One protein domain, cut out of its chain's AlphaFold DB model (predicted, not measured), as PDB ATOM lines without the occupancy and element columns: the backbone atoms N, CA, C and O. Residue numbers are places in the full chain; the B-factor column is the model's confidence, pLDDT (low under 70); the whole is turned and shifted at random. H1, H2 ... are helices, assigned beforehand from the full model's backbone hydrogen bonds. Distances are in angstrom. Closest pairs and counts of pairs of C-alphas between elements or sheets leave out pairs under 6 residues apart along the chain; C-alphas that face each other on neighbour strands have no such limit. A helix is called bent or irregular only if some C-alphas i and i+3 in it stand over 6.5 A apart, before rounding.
ATOM      1  N   GLU A  41     200.083 261.371 126.432       83.69
ATOM      2  CA  GLU A  41     200.350 260.551 127.602       83.69
ATOM      3  C   GLU A  41     201.044 259.234 127.185       83.69
ATOM      4  O   GLU A  41     200.607 258.569 126.234       83.69
ATOM      5  N   PRO A  42     202.136 258.825 127.858       87.62
ATOM      6  CA  PRO A  42     202.795 257.554 127.589       87.62
ATOM      7  C   PRO A  42     201.859 256.360 127.808       87.62
ATOM      8  O   PRO A  42     201.153 256.276 128.810       87.62
ATOM      9  N   VAL A  43     201.941 255.349 126.939       86.00
ATOM     10  CA  VAL A  43     201.086 254.144 126.995       86.00
ATOM     11  C   VAL A  43     201.090 253.422 128.355       86.00
ATOM     12  O   VAL A  43     200.083 252.842 128.757       86.00
ATOM     13  N   GLY A  44     202.207 253.464 129.089       80.94
ATOM     14  CA  GLY A  44     202.299 252.865 130.425       80.94
ATOM     15  C   GLY A  44     201.487 253.602 131.489       80.94
ATOM     16  O   GLY A  44     200.920 252.956 132.368       80.94
ATOM     17  N   GLU A  45     201.388 254.925 131.382       88.62
ATOM     18  CA  GLU A  45     200.606 255.765 132.295       88.62
ATOM     19  C   GLU A  45     199.111 255.591 132.020       88.62
ATOM     20  O   GLU A  45     198.351 255.285 132.943       88.62
ATOM     21  N   ILE A  46     198.718 255.599 130.738       86.88
ATOM     22  CA  ILE A  46     197.350 255.289 130.297       86.88
ATOM     23  C   ILE A  46     196.902 253.926 130.849       86.88
ATOM     24  O   ILE A  46     195.837 253.810 131.457       86.88
ATOM     25  N   ALA A  47     197.723 252.883 130.686       83.69
ATOM     26  CA  ALA A  47     197.408 251.538 131.170       83.69
ATOM     27  C   ALA A  47     197.276 251.463 132.700       83.69
ATOM     28  O   ALA A  47     196.386 250.774 133.217       83.69
ATOM     29  N   GLY A  48     198.141 252.176 133.431       86.38
ATOM     30  CA  GLY A  48     198.078 252.286 134.887       86.38
ATOM     31  C   GLY A  48     196.765 252.914 135.353       86.38
ATOM     32  O   GLY A  48     196.060 252.329 136.176       86.38
ATOM     33  N   ARG A  49     196.377 254.039 134.748       92.12
ATOM     34  CA  ARG A  49     195.144 254.770 135.075       92.12
ATOM     35  C   ARG A  49     193.876 254.014 134.692       92.12
ATOM     36  O   ARG A  49     192.934 253.973 135.480       92.12
ATOM     37  N   LEU A  50     193.867 253.336 133.541       84.06
ATOM     38  CA  LEU A  50     192.782 252.420 133.151       84.06
ATOM     39  C   LEU A  50     192.616 251.275 134.159       84.06
ATOM     40  O   LEU A  50     191.502 250.830 134.427       84.06
ATOM     41  N   THR A  51     193.721 250.773 134.714       82.75
ATOM     42  CA  THR A  51     193.693 249.711 135.730       82.75
ATOM     43  C   THR A  51     193.213 250.237 137.082       82.75
ATOM     44  O   THR A  51     192.459 249.546 137.763       82.75
ATOM     45  N   ALA A  52     193.603 251.460 137.444       89.56
ATOM     46  CA  ALA A  52     193.172 252.146 138.660       89.56
ATOM     47  C   ALA A  52     191.725 252.681 138.594       89.56
ATOM     48  O   ALA A  52     191.166 253.055 139.621       89.56
ATOM     49  N   GLY A  53     191.104 252.709 137.408       87.38
ATOM     50  CA  GLY A  53     189.771 253.287 137.200       87.38
ATOM     51  C   GLY A  53     189.758 254.820 137.160       87.38
ATOM     52  O   GLY A  53     188.693 255.426 137.218       87.38
ATOM     53  N   GLU A  54     190.929 255.450 137.047       93.50
ATOM     54  CA  GLU A  54     191.106 256.906 136.947       93.50
ATOM     55  C   GLU A  54     190.853 257.442 135.530       93.50
ATOM     56  O   GLU A  54     190.766 258.653 135.316       93.50
ATOM     57  N   LEU A  55     190.775 256.535 134.556       89.44
ATOM     58  CA  LEU A  55     190.487 256.816 133.159       89.44
ATOM     59  C   LEU A  55     189.482 255.777 132.654       89.44
ATOM     60  O   LEU A  55     189.698 254.575 132.817       89.44
ATOM     61  N   ALA A  56     188.382 256.227 132.057       85.56
ATOM     62  CA  ALA A  56     187.443 255.357 131.360       85.56
ATOM     63  C   ALA A  56     187.955 255.053 129.935       85.56
ATOM     64  O   ALA A  56     188.623 255.904 129.341       85.56
ATOM     65  N   PRO A  57     187.654 253.878 129.352       80.81
ATOM     66  CA  PRO A  57     188.103 253.523 128.002       80.81
ATOM     67  C   PRO A  57     187.758 254.560 126.926       80.81
ATOM     68  O   PRO A  57     188.545 254.777 126.013       80.81
ATOM     69  N   GLU A  58     186.615 255.233 127.050       83.69
ATOM     70  CA  GLU A  58     186.123 256.241 126.105       83.69
ATOM     71  C   GLU A  58     186.903 257.564 126.177       83.69
ATOM     72  O   GLU A  58     186.755 258.415 125.304       83.69
ATOM     73  N   GLN A  59     187.711 257.747 127.225       87.94
ATOM     74  CA  GLN A  59     188.558 258.923 127.434       87.94
ATOM     75  C   GLN A  59     189.985 258.721 126.909       87.94
ATOM     76  O   GLN A  59     190.803 259.632 127.010       87.94
ATOM     77  N   VAL A  60     190.306 257.532 126.394       87.81
ATOM     78  CA  VAL A  60     191.610 257.246 125.796       87.81
ATOM     79  C   VAL A  60     191.600 257.755 124.361       87.81
ATOM     80  O   VAL A  60     190.890 257.210 123.513       87.81
ATOM     81  N   ASP A  61     192.395 258.787 124.087       89.19
ATOM     82  CA  ASP A  61     192.594 259.279 122.725       89.19
ATOM     83  C   ASP A  61     193.206 258.182 121.844       89.19
ATOM     84  O   ASP A  61     194.111 257.464 122.269       89.19
ATOM     85  N   ASP A  62     192.714 258.049 120.608       88.56
ATOM     86  CA  ASP A  62     193.249 257.092 119.639       88.56
ATOM     87  C   ASP A  62     194.602 257.594 119.103       88.56
ATOM     88  O   ASP A  62     194.625 258.555 118.325       88.56
ATOM     89  N   PRO A  63     195.739 256.959 119.461       89.50
ATOM     90  CA  PRO A  63     197.040 257.386 118.958       89.50
ATOM     91  C   PRO A  63     197.231 257.001 117.483       89.50
ATOM     92  O   PRO A  63     198.178 257.462 116.835       89.50
ATOM     93  N   HIS A  64     196.362 256.148 116.922       89.88
ATOM     94  CA  HIS A  64     196.565 255.618 115.587       89.88
ATOM     95  C   HIS A  64     196.343 256.676 114.517       89.88
ATOM     96  O   HIS A  64     195.318 257.354 114.431       89.88
ATOM     97  N   TRP A  65     197.329 256.784 113.627       88.88
ATOM     98  CA  TRP A  65     197.368 257.817 112.594       88.88
ATOM     99  C   TRP A  65     197.312 259.255 113.138       88.88
ATOM    100  O   TRP A  65     196.987 260.165 112.366       88.88
ATOM    101  N   ASP A  66     197.641 259.507 114.404       87.44
ATOM    102  CA  ASP A  66     197.796 260.860 114.947       87.44
ATOM    103  C   ASP A  66     199.285 261.254 114.907       87.44
ATOM    104  O   ASP A  66     200.106 260.583 115.531       87.44
ATOM    105  N   PRO A  67     199.699 262.306 114.165       82.88
ATOM    106  CA  PRO A  67     201.089 262.767 114.211       82.88
ATOM    107  C   PRO A  67     201.543 263.148 115.626       82.88
ATOM    108  O   PRO A  67     202.727 263.035 115.927       82.88
ATOM    109  N   GLY A  68     200.616 263.607 116.471       85.50
ATOM    110  CA  GLY A  68     200.865 263.972 117.860       85.50
ATOM    111  C   GLY A  68     200.807 262.801 118.839       85.50
ATOM    112  O   GLY A  68     201.118 263.023 119.991       85.50
ATOM    113  N   GLY A  69     200.433 261.591 118.405       88.56
ATOM    114  CA  GLY A  69     200.354 260.401 119.267       88.56
ATOM    115  C   GLY A  69     201.601 259.509 119.224       88.56
ATOM    116  O   GLY A  69     201.594 258.401 119.756       88.56
ATOM    117  N   CYS A  70     202.674 259.933 118.544       87.69
ATOM    118  CA  CYS A  70     203.854 259.086 118.341       87.69
ATOM    119  C   CYS A  70     204.551 258.725 119.663       87.69
ATOM    120  O   CYS A  70     204.988 257.588 119.847       87.69
ATOM    121  N   ASP A  71     204.638 259.676 120.587       88.50
ATOM    122  CA  ASP A  71     205.238 259.553 121.916       88.50
ATOM    123  C   ASP A  71     204.397 258.743 122.910       88.50
ATOM    124  O   ASP A  71     204.929 258.325 123.943       88.50
ATOM    125  N   THR A  72     203.143 258.419 122.580       91.00
ATOM    126  CA  THR A  72     202.366 257.411 123.312       91.00
ATOM    127  C   THR A  72     203.065 256.053 123.238       91.00
ATOM    128  O   THR A  72     203.245 255.391 124.262       91.00
ATOM    129  N   CYS A  73     203.526 255.647 122.049       90.12
ATOM    130  CA  CYS A  73     204.161 254.343 121.824       90.12
ATOM    131  C   CYS A  73     205.694 254.398 121.798       90.12
ATOM    132  O   CYS A  73     206.348 253.447 122.235       90.12
ATOM    133  N   HIS A  74     206.275 255.486 121.299       90.06
ATOM    134  CA  HIS A  74     207.719 255.679 121.175       90.06
ATOM    135  C   HIS A  74     208.258 256.576 122.289       90.06
ATOM    136  O   HIS A  74     207.525 257.357 122.889       90.06
ATOM    137  N   ARG A  75     209.565 256.514 122.566       89.19
ATOM    138  CA  ARG A  75     210.204 257.489 123.473       89.19
ATOM    139  C   ARG A  75     210.513 258.825 122.795       89.19
ATOM    140  O   ARG A  75     210.947 259.757 123.465       89.19
ATOM    141  N   THR A  76     210.282 258.931 121.485       83.31
ATOM    142  CA  THR A  76     210.469 260.158 120.704       83.31
ATOM    143  C   THR A  76     209.215 260.495 119.900       83.31
ATOM    144  O   THR A  76     208.478 259.613 119.467       83.31
ATOM    145  N   THR A  77     208.992 261.785 119.654       78.06
ATOM    146  CA  THR A  77     207.827 262.301 118.912       78.06
ATOM    147  C   THR A  77     207.963 262.180 117.391       78.06
ATOM    148  O   THR A  77     207.008 262.428 116.660       78.06
ATOM    149  N   ARG A  78     209.151 261.823 116.881       77.12
ATOM    150  CA  ARG A  78     209.434 261.663 115.443       77.12
ATOM    151  C   ARG A  78     210.243 260.393 115.185       77.12
ATOM    152  O   ARG A  78     211.415 260.481 114.803       77.12
ATOM    153  N   PRO A  79     209.648 259.212 115.403       74.12
ATOM    154  CA  PRO A  79     210.333 257.961 115.139       74.12
ATOM    155  C   PRO A  79     210.656 257.848 113.643       74.12
ATOM    156  O   PRO A  79     209.774 257.915 112.790       74.12
ATOM    157  N   GLN A  80     211.939 257.680 113.313       67.62
ATOM    158  CA  GLN A  80     212.391 257.440 111.932       67.62
ATOM    159  C   GLN A  80     212.250 255.967 111.514       67.62
ATOM    160  O   GLN A  80     212.450 255.616 110.354       67.62
ATOM    161  N   SER A  81     211.923 255.088 112.461       67.62
ATOM    162  CA  SER A  81     211.671 253.664 112.253       67.62
ATOM    163  C   SER A  81     210.799 253.124 113.391       67.62
ATOM    164  O   SER A  81     210.536 253.832 114.357       67.62
ATOM    165  N   ALA A  82     210.411 251.848 113.324       63.81
ATOM    166  CA  ALA A  82     209.751 251.155 114.435       63.81
ATOM    167  C   ALA A  82     210.638 251.003 115.699       63.81
ATOM    168  O   ALA A  82     210.203 250.401 116.676       63.81
ATOM    169  N   GLY A  83     211.878 251.505 115.686       69.19
ATOM    170  CA  GLY A  83     212.764 251.509 116.847       69.19
ATOM    171  C   GLY A  83     212.293 252.436 117.976       69.19
ATOM    172  O   GLY A  83     211.523 253.373 117.767       69.19
ATOM    173  N   ASP A  84     212.801 252.169 119.181       83.31
ATOM    174  CA  ASP A  84     212.585 252.968 120.400       83.31
ATOM    175  C   ASP A  84     211.138 253.000 120.929       83.31
ATOM    176  O   ASP A  84     210.619 254.024 121.382       83.31
ATOM    177  N   LEU A  85     210.476 251.842 120.881       88.06
ATOM    178  CA  LEU A  85     209.197 251.628 121.551       88.06
ATOM    179  C   LEU A  85     209.367 251.641 123.078       88.06
ATOM    180  O   LEU A  85     210.349 251.131 123.626       88.06
ATOM    181  N   ARG A  86     208.370 252.183 123.782       89.19
ATOM    182  CA  ARG A  86     208.311 252.193 125.255       89.19
ATOM    183  C   ARG A  86     208.121 250.797 125.842       89.19
ATOM    184  O   ARG A  86     208.575 250.539 126.953       89.19
ATOM    185  N   MET A  87     207.465 249.909 125.098       88.69
ATOM    186  CA  MET A  87     207.227 248.511 125.453       88.69
ATOM    187  C   MET A  87     207.443 247.622 124.229       88.69
ATOM    188  O   MET A  87     207.292 248.074 123.096       88.69
ATOM    189  N   GLN A  88     207.783 246.357 124.461       85.25
ATOM    190  CA  GLN A  88     208.056 245.399 123.391       85.25
ATOM    191  C   GLN A  88     206.838 244.530 123.070       85.25
ATOM    192  O   GLN A  88     206.071 244.158 123.962       85.25
ATOM    193  N   GLY A  89     206.719 244.161 121.793       86.12
ATOM    194  CA  GLY A  89     205.756 243.177 121.301       86.12
ATOM    195  C   GLY A  89     204.300 243.501 121.637       86.12
ATOM    196  O   GLY A  89     203.882 244.660 121.668       86.12
ATOM    197  N   ASP A  90     203.521 242.456 121.907       88.69
ATOM    198  CA  ASP A  90     202.080 242.574 122.151       88.69
ATOM    199  C   ASP A  90     201.754 243.329 123.442       88.69
ATOM    200  O   ASP A  90     200.690 243.935 123.533       88.69
ATOM    201  N   THR A  91     202.673 243.367 124.415       87.88
ATOM    202  CA  THR A  91     202.497 244.122 125.666       87.88
ATOM    203  C   THR A  91     202.211 245.596 125.396       87.88
ATOM    204  O   THR A  91     201.354 246.171 126.060       87.88
ATOM    205  N   LEU A  92     202.865 246.186 124.387       90.75
ATOM    206  CA  LEU A  92     202.619 247.570 123.982       90.75
ATOM    207  C   LEU A  92     201.165 247.786 123.549       90.75
ATOM    208  O   LEU A  92     200.524 248.743 123.965       90.75
ATOM    209  N   CYS A  93     200.648 246.885 122.716       89.31
ATOM    210  CA  CYS A  93     199.305 246.995 122.155       89.31
ATOM    211  C   CYS A  93     198.250 246.722 123.240       89.31
ATOM    212  O   CYS A  93     197.279 247.459 123.405       89.31
ATOM    213  N   LEU A  94     198.473 245.664 124.023       86.31
ATOM    214  CA  LEU A  94     197.561 245.185 125.059       86.31
ATOM    215  C   LEU A  94     197.475 246.117 126.273       86.31
ATOM    216  O   LEU A  94     196.527 245.988 127.048       86.31
ATOM    217  N   ALA A  95     198.415 247.051 126.431       86.62
ATOM    218  CA  ALA A  95     198.370 248.093 127.453       86.62
ATOM    219  C   ALA A  95     197.094 248.953 127.346       86.62
ATOM    220  O   ALA A  95     196.495 249.287 128.366       86.62
ATOM    221  N   CYS A  96     196.623 249.216 126.122       86.56
ATOM    222  CA  CYS A  96     195.336 249.870 125.878       86.56
ATOM    223  C   CYS A  96     194.267 248.868 125.426       86.56
ATOM    224  O   CYS A  96     193.171 248.843 125.992       86.56
ATOM    225  N   HIS A  97     194.569 248.020 124.432       84.69
ATOM    226  CA  HIS A  97     193.562 247.215 123.723       84.69
ATOM    227  C   HIS A  97     192.743 246.299 124.641       84.69
ATOM    228  O   HIS A  97     191.536 246.216 124.450       84.69
ATOM    229  N   ARG A  98     193.318 245.783 125.737       76.38
ATOM    230  CA  ARG A  98     192.573 244.969 126.720       76.38
ATOM    231  C   ARG A  98     191.355 245.670 127.314       76.38
ATOM    232  O   ARG A  98     190.426 245.008 127.776       76.38
ATOM    233  N   LYS A  99     191.399 247.000 127.381       75.06
ATOM    234  CA  LYS A  99     190.370 247.841 127.996       75.06
ATOM    235  C   LYS A  99     189.571 248.619 126.956       75.06
ATOM    236  O   LYS A  99     188.363 248.735 127.124       75.06
ATOM    237  N   VAL A 100     190.222 249.097 125.892       72.38
ATOM    238  CA  VAL A 100     189.586 249.946 124.866       72.38
ATOM    239  C   VAL A 100     189.017 249.157 123.687       72.38
ATOM    240  O   VAL A 100     188.094 249.621 123.027       72.38
ATOM    241  N   SER A 101     189.532 247.954 123.420       67.94
ATOM    242  CA  SER A 101     189.103 247.100 122.313       67.94
ATOM    243  C   SER A 101     188.494 245.808 122.859       67.94
ATOM    244  O   SER A 101     189.198 244.897 123.293       67.94
ATOM    245  N   PRO A 102     187.165 245.652 122.806       54.09
ATOM    246  CA  PRO A 102     186.510 244.467 123.339       54.09
ATOM    247  C   PRO A 102     186.799 243.172 122.553       54.09
ATOM    248  O   PRO A 102     186.364 242.097 122.960       54.09
ATOM    249  N   HIS A 103     187.519 243.247 121.430       53.72
ATOM    250  CA  HIS A 103     187.687 242.152 120.473       53.72
ATOM    251  C   HIS A 103     188.935 241.279 120.691       53.72
ATOM    252  O   HIS A 103     189.182 240.371 119.896       53.72
ATOM    253  N   ASP A 104     189.723 241.518 121.742       51.34
ATOM    254  CA  ASP A 104     191.004 240.831 121.985       51.34
ATOM    255  C   ASP A 104     190.886 239.299 122.022       51.34
ATOM    256  O   ASP A 104     191.778 238.603 121.549       51.34
ATOM    257  N   PHE A 105     189.753 238.765 122.491       50.69
ATOM    258  CA  PHE A 105     189.529 237.322 122.618       50.69
ATOM    259  C   PHE A 105     189.585 236.551 121.281       50.69
ATOM    260  O   PHE A 105     189.909 235.368 121.270       50.69
TER     261      PHE A 105
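Overview. This is residues 41 to 105 of the 332 residues of the protein "Paired_CXXCH_1 domain-containing protein" of Thiotrichales bacterium (UniProt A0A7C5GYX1). Two helices, H1 and H3, pack on each other at a slant, and a short irregular helix, H2, sits near the beginning of H1. Two long loops join them: residues 53 to 66 lead from the end of H1 back to H2, and residues 74 to 88 swing out beyond H2 before returning to H3. The printed part has 65 residues with three named helices in the order H1, H2, H3 and no named strand; it is all helix by class, although under half of the residues are in named elements. The whole is compact, with a radius of gyration of the C-alphas of 11.7 A and spans of 33 by 22 by 19 A.

Arrangement. H1, residues 43 to 52, touches H3, residues 89 to 100; their closest C-alphas, those of Ala 47 and Ala 95, are 5.2 A apart. They run the same way at a steep tilt of 42 degrees. H2, residues 67 to 73, is close to H1 but not clearly touching, with the closest C-alphas, those of Val 43 and Thr 72, 5.1 A apart. Their tilt of 68 degrees is only just steep. H2 and H3 are also close but not clearly touching: their closest C-alphas, those of Cys 73 and Leu 92, are 7.3 A apart, and at 71 degrees they are only just about perpendicular. Every O i to N i+4 pair in H1 is within hydrogen-bond range, against 5 of 8 in H3 and 0 of 3 in H2, where 2 of 4 O i to N i+3 pairs are.

Along the chain. H1 begins at C-alpha 43 (201.086, 254.144, 126.995) and is 14.2 A long. H2 is 11.8 A long and irregular, with C-alphas 68 and 71 7.4 A apart. H3 is 17.9 A long, ends at C-alpha 100 (189.586, 249.946, 124.866), and is only just irregular, with C-alphas 95 and 98 6.6 A apart.

Size, cuts and confidence. The two C-alphas farthest apart, those of Gly 53 and Gln 80, are 34.2 A apart. The printed part has no cut, and both links are long, of 14 and 15 residues. The mean pLDDT of the printed part is 82.5; residues 80 to 83 and 101 to 105 are under 70.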